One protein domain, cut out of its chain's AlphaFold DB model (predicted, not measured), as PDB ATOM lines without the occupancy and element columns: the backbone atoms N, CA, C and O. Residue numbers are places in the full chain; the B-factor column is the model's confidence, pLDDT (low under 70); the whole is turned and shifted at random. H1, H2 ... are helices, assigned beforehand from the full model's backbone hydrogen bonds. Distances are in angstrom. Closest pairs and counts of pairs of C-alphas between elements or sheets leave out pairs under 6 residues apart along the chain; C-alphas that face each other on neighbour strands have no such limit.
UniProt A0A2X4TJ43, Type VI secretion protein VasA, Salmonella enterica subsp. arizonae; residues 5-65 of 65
ATOM      1  N   THR A   5      -1.102   8.077  19.261       87.12
ATOM      2  CA  THR A   5      -2.085   8.978  19.871       87.12
ATOM      3  C   THR A   5      -3.394   8.254  20.185       87.12
ATOM      4  O   THR A   5      -3.871   8.358  21.316       87.12
ATOM      5  N   LEU A   6      -3.963   7.493  19.242       89.50
ATOM      6  CA  LEU A   6      -5.194   6.729  19.472       89.50
ATOM      7  C   LEU A   6      -5.012   5.684  20.581       89.50
ATOM      8  O   LEU A   6      -5.857   5.567  21.469       89.50
ATOM      9  N   ARG A   7      -3.879   4.973  20.589       91.81
ATOM     10  CA  ARG A   7      -3.565   3.988  21.638       91.81
ATOM     11  C   ARG A   7      -3.477   4.633  23.021       91.81
ATOM     12  O   ARG A   7      -4.008   4.079  23.989       91.81
ATOM     13  N   TYR A   8      -2.829   5.793  23.135       92.44
ATOM     14  CA  TYR A   8      -2.766   6.513  24.405       92.44
ATOM     15  C   TYR A   8      -4.119   7.085  24.801       92.44
ATOM     16  O   TYR A   8      -4.508   6.932  25.954       92.44
ATOM     17  N   TYR A   9      -4.874   7.646  23.862       92.12
ATOM     18  CA  TYR A   9      -6.235   8.117  24.096       92.12
ATOM     19  C   TYR A   9      -7.128   7.023  24.705       92.12
ATOM     20  O   TYR A   9      -7.756   7.238  25.743       92.12
ATOM     21  N   GLU A  10      -7.151   5.826  24.115       91.75
ATOM     22  CA  GLU A  10      -7.942   4.702  24.627       91.75
ATOM     23  C   GLU A  10      -7.475   4.254  26.020       91.75
ATOM     24  O   GLU A  10      -8.294   3.925  26.888       91.75
ATOM     25  N   ALA A  11      -6.159   4.271  26.261       92.81
ATOM     26  CA  ALA A  11      -5.589   3.956  27.565       92.81
ATOM     27  C   ALA A  11      -6.005   4.979  28.638       92.81
ATOM     28  O   ALA A  11      -6.417   4.569  29.727       92.81
ATOM     29  N   GLU A  12      -5.958   6.276  28.324       91.62
ATOM     30  CA  GLU A  12      -6.397   7.357  29.211       91.62
ATOM     31  C   GLU A  12      -7.907   7.283  29.476       91.62
ATOM     32  O   GLU A  12      -8.341   7.372  30.623       91.62
ATOM     33  N   MET A  13      -8.725   7.011  28.454       91.12
ATOM     34  CA  MET A  13     -10.172   6.831  28.620       91.12
ATOM     35  C   MET A  13     -10.508   5.666  29.552       91.12
ATOM     36  O   MET A  13     -11.408   5.769  30.390       91.12
ATOM     37  N   ARG A  14      -9.786   4.546  29.443       90.50
ATOM     38  CA  ARG A  14      -9.948   3.420  30.370       90.50
ATOM     39  C   ARG A  14      -9.546   3.811  31.791       90.50
ATOM     40  O   ARG A  14     -10.286   3.501  32.722       90.50
ATOM     41  N   TYR A  15      -8.419   4.501  31.950       90.56
ATOM     42  CA  TYR A  15      -7.951   4.975  33.250       90.56
ATOM     43  C   TYR A  15      -8.966   5.915  33.916       90.56
ATOM     44  O   TYR A  15      -9.371   5.659  35.046       90.56
ATOM     45  N   LEU A  16      -9.463   6.930  33.202       87.31
ATOM     46  CA  LEU A  16     -10.466   7.874  33.713       87.31
ATOM     47  C   LEU A  16     -11.743   7.173  34.187       87.31
ATOM     48  O   LEU A  16     -12.339   7.569  35.187       87.31
ATOM     49  N   ARG A  17     -12.166   6.109  33.494       84.12
ATOM     50  CA  ARG A  17     -13.350   5.330  33.881       84.12
ATOM     51  C   ARG A  17     -13.142   4.569  35.186       84.12
ATOM     52  O   ARG A  17     -14.058   4.552  36.003       84.12
ATOM     53  N   GLU A  18     -11.987   3.937  35.373       87.75
ATOM     54  CA  GLU A  18     -11.679   3.213  36.612       87.75
ATOM     55  C   GLU A  18     -11.427   4.182  37.774       87.75
ATOM     56  O   GLU A  18     -12.068   4.056  38.816       87.75
ATOM     57  N   ALA A  19     -10.628   5.231  37.558       86.81
ATOM     58  CA  ALA A  19     -10.399   6.290  38.540       86.81
ATOM     59  C   ALA A  19     -11.710   6.983  38.958       86.81
ATOM     60  O   ALA A  19     -11.929   7.252  40.137       86.81
ATOM     61  N   GLY A  20     -12.626   7.219  38.013       83.94
ATOM     62  CA  GLY A  20     -13.950   7.772  38.296       83.94
ATOM     63  C   GLY A  20     -14.803   6.864  39.189       83.94
ATOM     64  O   GLY A  20     -15.474   7.358  40.093       83.94
ATOM     65  N   LYS A  21     -14.743   5.538  38.994       84.62
ATOM     66  CA  LYS A  21     -15.429   4.569  39.870       84.62
ATOM     67  C   LYS A  21     -14.824   4.552  41.271       84.62
ATOM     68  O   LYS A  21     -15.567   4.494  42.249       84.62
ATOM     69  N   GLU A  22     -13.500   4.581  41.380       88.19
ATOM     70  CA  GLU A  22     -12.810   4.633  42.674       88.19
ATOM     71  C   GLU A  22     -13.140   5.923  43.427       88.19
ATOM     72  O   GLU A  22     -13.527   5.872  44.595       88.19
ATOM     73  N   PHE A  23     -13.104   7.066  42.735       86.50
ATOM     74  CA  PHE A  23     -13.521   8.354  43.284       86.50
ATOM     75  C   PHE A  23     -14.979   8.322  43.751       86.50
ATOM     76  O   PHE A  23     -15.282   8.811  44.837       86.50
ATOM     77  N   ALA A  24     -15.874   7.697  42.983       85.62
ATOM     78  CA  ALA A  24     -17.275   7.567  43.364       85.62
ATOM     79  C   ALA A  24     -17.500   6.698  44.601       85.62
ATOM     80  O   ALA A  24     -18.361   7.013  45.419       85.62
ATOM     81  N   ARG A  25     -16.691   5.649  44.786       86.12
ATOM     82  CA  ARG A  25     -16.713   4.835  46.009       86.12
ATOM     83  C   ARG A  25     -16.186   5.600  47.222       86.12
ATOM     84  O   ARG A  25     -16.727   5.438  48.310       86.12
ATOM     85  N   ALA A  26     -15.145   6.412  47.044       90.19
ATOM     86  CA  ALA A  26     -14.526   7.175  48.129       90.19
ATOM     87  C   ALA A  26     -15.321   8.436  48.516       90.19
ATOM     88  O   ALA A  26     -15.328   8.836  49.679       90.19
ATOM     89  N   HIS A  27     -15.989   9.068  47.548       88.31
ATOM     90  CA  HIS A  27     -16.672  10.353  47.704       88.31
ATOM     91  C   HIS A  27     -18.065  10.336  47.052       88.31
ATOM     92  O   HIS A  27     -18.287  11.044  46.063       88.31
ATOM     93  N   PRO A  28     -19.021   9.568  47.604       84.25
ATOM     94  CA  PRO A  28     -20.341   9.382  47.003       84.25
ATOM     95  C   PRO A  28     -21.098  10.702  46.796       84.25
ATOM     96  O   PRO A  28     -21.648  10.914  45.719       84.25
ATOM     97  N   ASP A  29     -21.042  11.636  47.752       85.94
ATOM     98  CA  ASP A  29     -21.732  12.934  47.647       85.94
ATOM     99  C   ASP A  29     -21.235  13.765  46.455       85.94
ATOM    100  O   ASP A  29     -22.018  14.361  45.716       85.94
ATOM    101  N   ARG A  30     -19.913  13.785  46.232       82.88
ATOM    102  CA  ARG A  30     -19.303  14.521  45.114       82.88
ATOM    103  C   ARG A  30     -19.511  13.803  43.789       82.88
ATOM    104  O   ARG A  30     -19.695  14.448  42.763       82.88
ATOM    105  N   ALA A  31     -19.483  12.478  43.801       82.81
ATOM    106  CA  ALA A  31     -19.712  11.683  42.609       82.81
ATOM    107  C   ALA A  31     -21.159  11.746  42.125       82.81
ATOM    108  O   ALA A  31     -21.364  11.798  40.916       82.81
ATOM    109  N   ALA A  32     -22.126  11.846  43.040       77.81
ATOM    110  CA  ALA A  32     -23.527  12.083  42.708       77.81
ATOM    111  C   ALA A  32     -23.728  13.426  41.984       77.81
ATOM    112  O   ALA A  32     -24.510  13.501  41.039       77.81
ATOM    113  N   MET A  33     -22.978  14.473  42.355       78.12
ATOM    114  CA  MET A  33     -22.997  15.753  41.625       78.12
ATOM    115  C   MET A  33     -22.442  15.640  40.200       78.12
ATOM    116  O   MET A  33     -22.819  16.417  39.329       78.12
ATOM    117  N   LEU A  34     -21.537  14.689  39.969       72.81
ATOM    118  CA  LEU A  34     -20.879  14.451  38.682       72.81
ATOM    119  C   LEU A  34     -21.509  13.285  37.896       72.81
ATOM    120  O   LEU A  34     -20.998  12.925  36.837       72.81
ATOM    121  N   ASN A  35     -22.589  12.681  38.411       71.75
ATOM    122  CA  ASN A  35     -23.215  11.461  37.886       71.75
ATOM    123  C   ASN A  35     -22.220  10.308  37.621       71.75
ATOM    124  O   ASN A  35     -22.391   9.513  36.694       71.75
ATOM    125  N   LEU A  36     -21.158  10.207  38.425       72.69
ATOM    126  CA  LEU A  36     -20.132   9.161  38.294       72.69
ATOM    127  C   LEU A  36     -20.554   7.828  38.935       72.69
ATOM    128  O   LEU A  36     -19.931   6.796  38.690       72.69
ATOM    129  N   ASP A  37     -21.607   7.848  39.746       68.12
ATOM    130  CA  ASP A  37     -22.145   6.738  40.532       68.12
ATOM    131  C   ASP A  37     -23.191   5.890  39.782       68.12
ATOM    132  O   ASP A  37     -23.457   4.752  40.176       68.12
ATOM    133  N   LYS A  38     -23.771   6.396  38.683       64.44
ATOM    134  CA  LYS A  38     -24.894   5.749  37.982       64.44
ATOM    135  C   LYS A  38     -24.478   5.100  36.654       64.44
ATOM    136  O   LYS A  38     -24.064   5.807  35.729       64.44
ATOM    137  N   PRO A  39     -24.657   3.775  36.481       56.88
ATOM    138  CA  PRO A  39     -24.486   3.126  35.186       56.88
ATOM    139  C   PRO A  39     -25.558   3.636  34.211       56.88
ATOM    140  O   PRO A  39     -26.742   3.375  34.399       56.88
ATOM    141  N   GLY A  40     -25.153   4.389  33.184       58.06
ATOM    142  CA  GLY A  40     -26.036   4.832  32.093       58.06
ATOM    143  C   GLY A  40     -26.484   6.297  32.130       58.06
ATOM    144  O   GLY A  40     -26.983   6.780  31.122       58.06
ATOM    145  N   ALA A  41     -26.251   7.031  33.222       55.44
ATOM    146  CA  ALA A  41     -26.537   8.470  33.309       55.44
ATOM    147  C   ALA A  41     -25.262   9.317  33.187       55.44
ATOM    148  O   ALA A  41     -25.104  10.319  33.880       55.44
ATOM    149  N   ARG A  42     -24.323   8.899  32.331       65.25
ATOM    150  CA  ARG A  42     -23.164   9.741  32.037       65.25
ATOM    151  C   ARG A  42     -23.633  10.900  31.185       65.25
ATOM    152  O   ARG A  42     -24.062  10.713  30.049       65.25
ATOM    153  N   ASP A  43     -23.585  12.081  31.776       75.44
ATOM    154  CA  ASP A  43     -23.860  13.322  31.082       75.44
ATOM    155  C   ASP A  43     -22.962  13.405  29.821       75.44
ATOM    156  O   ASP A  43     -21.735  13.287  29.942       75.44
ATOM    157  N   PRO A  44     -23.533  13.592  28.614       81.81
ATOM    158  CA  PRO A  44     -22.765  13.686  27.374       81.81
ATOM    159  C   PRO A  44     -21.689  14.779  27.396       81.81
ATOM    160  O   PRO A  44     -20.667  14.649  26.726       81.81
ATOM    161  N   TYR A  45     -21.894  15.860  28.151       81.88
ATOM    162  CA  TYR A  45     -20.918  16.936  28.299       81.88
ATOM    163  C   TYR A  45     -19.730  16.512  29.168       81.88
ATOM    164  O   TYR A  45     -18.595  16.884  28.871       81.88
ATOM    165  N   VAL A  46     -19.967  15.694  30.197       78.75
ATOM    166  CA  VAL A  46     -18.902  15.132  31.040       78.75
ATOM    167  C   VAL A  46     -18.095  14.088  30.268       78.75
ATOM    168  O   VAL A  46     -16.868  14.110  30.334       78.75
ATOM    169  N   GLU A  47     -18.746  13.225  29.476       82.81
ATOM    170  CA  GLU A  47     -18.013  12.301  28.596       82.81
ATOM    171  C   GLU A  47     -17.157  13.066  27.580       82.81
ATOM    172  O   GLU A  47     -15.965  12.794  27.491       82.81
ATOM    173  N   ARG A  48     -17.693  14.096  26.912       88.69
ATOM    174  CA  ARG A  48     -16.911  14.928  25.976       88.69
ATOM    175  C   ARG A  48     -15.717  15.622  26.630       88.69
ATOM    176  O   ARG A  48     -14.670  15.770  26.001       88.69
ATOM    177  N   LEU A  49     -15.850  16.055  27.886       87.81
ATOM    178  CA  LEU A  49     -14.731  16.621  28.640       87.81
ATOM    179  C   LEU A  49     -13.635  15.573  28.878       87.81
ATOM    180  O   LEU A  49     -12.455  15.874  28.703       87.81
ATOM    181  N   PHE A  50     -14.016  14.347  29.243       86.81
ATOM    182  CA  PHE A  50     -13.068  13.247  29.414       86.81
ATOM    183  C   PHE A  50     -12.398  12.844  28.103       86.81
ATOM    184  O   PHE A  50     -11.190  12.631  28.103       86.81
ATOM    185  N   GLU A  51     -13.130  12.824  26.989       90.06
ATOM    186  CA  GLU A  51     -12.559  12.589  25.659       90.06
ATOM    187  C   GLU A  51     -11.518  13.666  25.306       90.06
ATOM    188  O   GLU A  51     -10.392  13.353  24.918       90.06
ATOM    189  N   GLY A  52     -11.843  14.946  25.516       92.94
ATOM    190  CA  GLY A  52     -10.908  16.050  25.283       92.94
ATOM    191  C   GLY A  52      -9.654  15.971  26.163       92.94
ATOM    192  O   GLY A  52      -8.539  16.176  25.680       92.94
ATOM    193  N   PHE A  53      -9.819  15.624  27.442       91.69
ATOM    194  CA  PHE A  53      -8.700  15.427  28.363       91.69
ATOM    195  C   PHE A  53      -7.821  14.239  27.946       91.69
ATOM    196  O   PHE A  53      -6.603  14.382  27.854       91.69
ATOM    197  N   ALA A  54      -8.428  13.089  27.637       92.56
ATOM    198  CA  ALA A  54      -7.722  11.895  27.186       92.56
ATOM    199  C   ALA A  54      -6.939  12.148  25.891       92.56
ATOM    200  O   ALA A  54      -5.814  11.673  25.751       92.56
ATOM    201  N   PHE A  55      -7.486  12.942  24.965       93.06
ATOM    202  CA  PHE A  55      -6.793  13.314  23.733       93.06
ATOM    203  C   PHE A  55      -5.547  14.164  24.010       93.06
ATOM    204  O   PHE A  55      -4.463  13.870  23.504       93.06
ATOM    205  N   LEU A  56      -5.677  15.195  24.853       94.12
ATOM    206  CA  LEU A  56      -4.552  16.052  25.234       94.12
ATOM    207  C   LEU A  56      -3.452  15.265  25.959       94.12
ATOM    208  O   LEU A  56      -2.270  15.437  25.653       94.12
ATOM    209  N   MET A  57      -3.831  14.374  26.876       92.19
ATOM    210  CA  MET A  57      -2.886  13.518  27.593       92.19
ATOM    211  C   MET A  57      -2.235  12.482  26.676       92.19
ATOM    212  O   MET A  57      -1.030  12.256  26.778       92.19
ATOM    213  N   GLY A  58      -2.985  11.911  25.730       91.19
ATOM    214  CA  GLY A  58      -2.438  10.983  24.744       91.19
ATOM    215  C   GLY A  58      -1.370  11.628  23.861       91.19
ATOM    216  O   GLY A  58      -0.288  11.070  23.691       91.19
ATOM    217  N   ARG A  59      -1.620  12.859  23.406       91.50
ATOM    218  CA  ARG A  59      -0.654  13.682  22.657       91.50
ATOM    219  C   ARG A  59       0.578  14.052  23.480       91.50
ATOM    220  O   ARG A  59       1.683  14.118  22.947       91.50
ATOM    221  N   LEU A  60       0.399  14.322  24.775       92.12
ATOM    222  CA  LEU A  60       1.512  14.596  25.680       92.12
ATOM    223  C   LEU A  60       2.406  13.362  25.839       92.12
ATOM    224  O   LEU A  60       3.622  13.490  25.747       92.12
ATOM    225  N   ARG A  61       1.810  12.184  26.046       89.00
ATOM    226  CA  ARG A  61       2.540  10.917  26.195       89.00
ATOM    227  C   ARG A  61       3.289  10.537  24.928       89.00
ATOM    228  O   ARG A  61       4.469  10.240  25.014       89.00
ATOM    229  N   GLU A  62       2.641  10.660  23.773       89.75
ATOM    230  CA  GLU A  62       3.284  10.462  22.470       89.75
ATOM    231  C   GLU A  62       4.517  11.361  22.279       89.75
ATOM    232  O   GLU A  62       5.473  10.951  21.644       89.75
ATOM    233  N   LYS A  63       4.512  12.586  22.821       90.50
ATOM    234  CA  LYS A  63       5.646  13.520  22.713       90.50
ATOM    235  C   LYS A  63       6.781  13.231  23.708       90.50
ATOM    236  O   LYS A  63       7.888  13.732  23.519       90.50
ATOM    237  N   LEU A  64       6.483  12.551  24.815       89.50
ATOM    238  CA  LEU A  64       7.451  12.233  25.871       89.50
ATOM    239  C   LEU A  64       8.218  10.934  25.601       89.50
ATOM    240  O   LEU A  64       9.272  10.733  26.202       89.50
ATOM    241  N   GLU A  65       7.679  10.080  24.734       80.00
ATOM    242  CA  GLU A  65       8.327   8.872  24.214       80.00
ATOM    243  C   GLU A  65       9.077   9.144  22.904       80.00
ATOM    244  O   GLU A  65      10.130   8.496  22.708       80.00
TER     245      GLU A  65
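AT A GLANCE: This is residues 5 to 65 of the 65 residues of the protein "Type VI secretion protein VasA" of Salmonella enterica subsp. arizonae (UniProt A0A2X4TJ43). Two long helices, H1 and H3, make a V, meeting near the start of H1, with the last turns of H3 running on past that place; short H2 and the loop of residues 34 to 43 bridge the wide end. The 61 printed residues hold three named helices in the order H1, H2, H3, no named strand: all helix. The whole is only just loose, close to compact, with a radius of gyration of the C-alphas of 12.7 A, and elongated, 38 by 22 by 15 A.

HOW THE PARTS SIT: Begin with H1, residues 5 to 26. It touches H3, residues 44 to 64, closest at the C-alphas of Tyr 8 and Gly 58, 4.5 A apart. They run opposite ways at a steep tilt of 54 degrees. H2, residues 28 to 33, touches H1 only at the corner, through residues 23 to 24 of H1; their closest C-alphas, Ala 24 and Ala 31, are 4.8 A apart. H2 and H3 are apart. In H1, H2 and H3 every O i to N i+4 pair is within hydrogen-bond range.

IN THESE COORDINATES: Find C-alpha 5 at (-2.085, 8.978, 19.871); H1 runs 30.9 A from there. H2 spans 8.8 A. H3 runs 30.3 A to C-alpha 64 at (7.451, 12.233, 25.871).

THE WHOLE: The printed part has no cut. Look at residues 37 to 42 for pLDDT under 70.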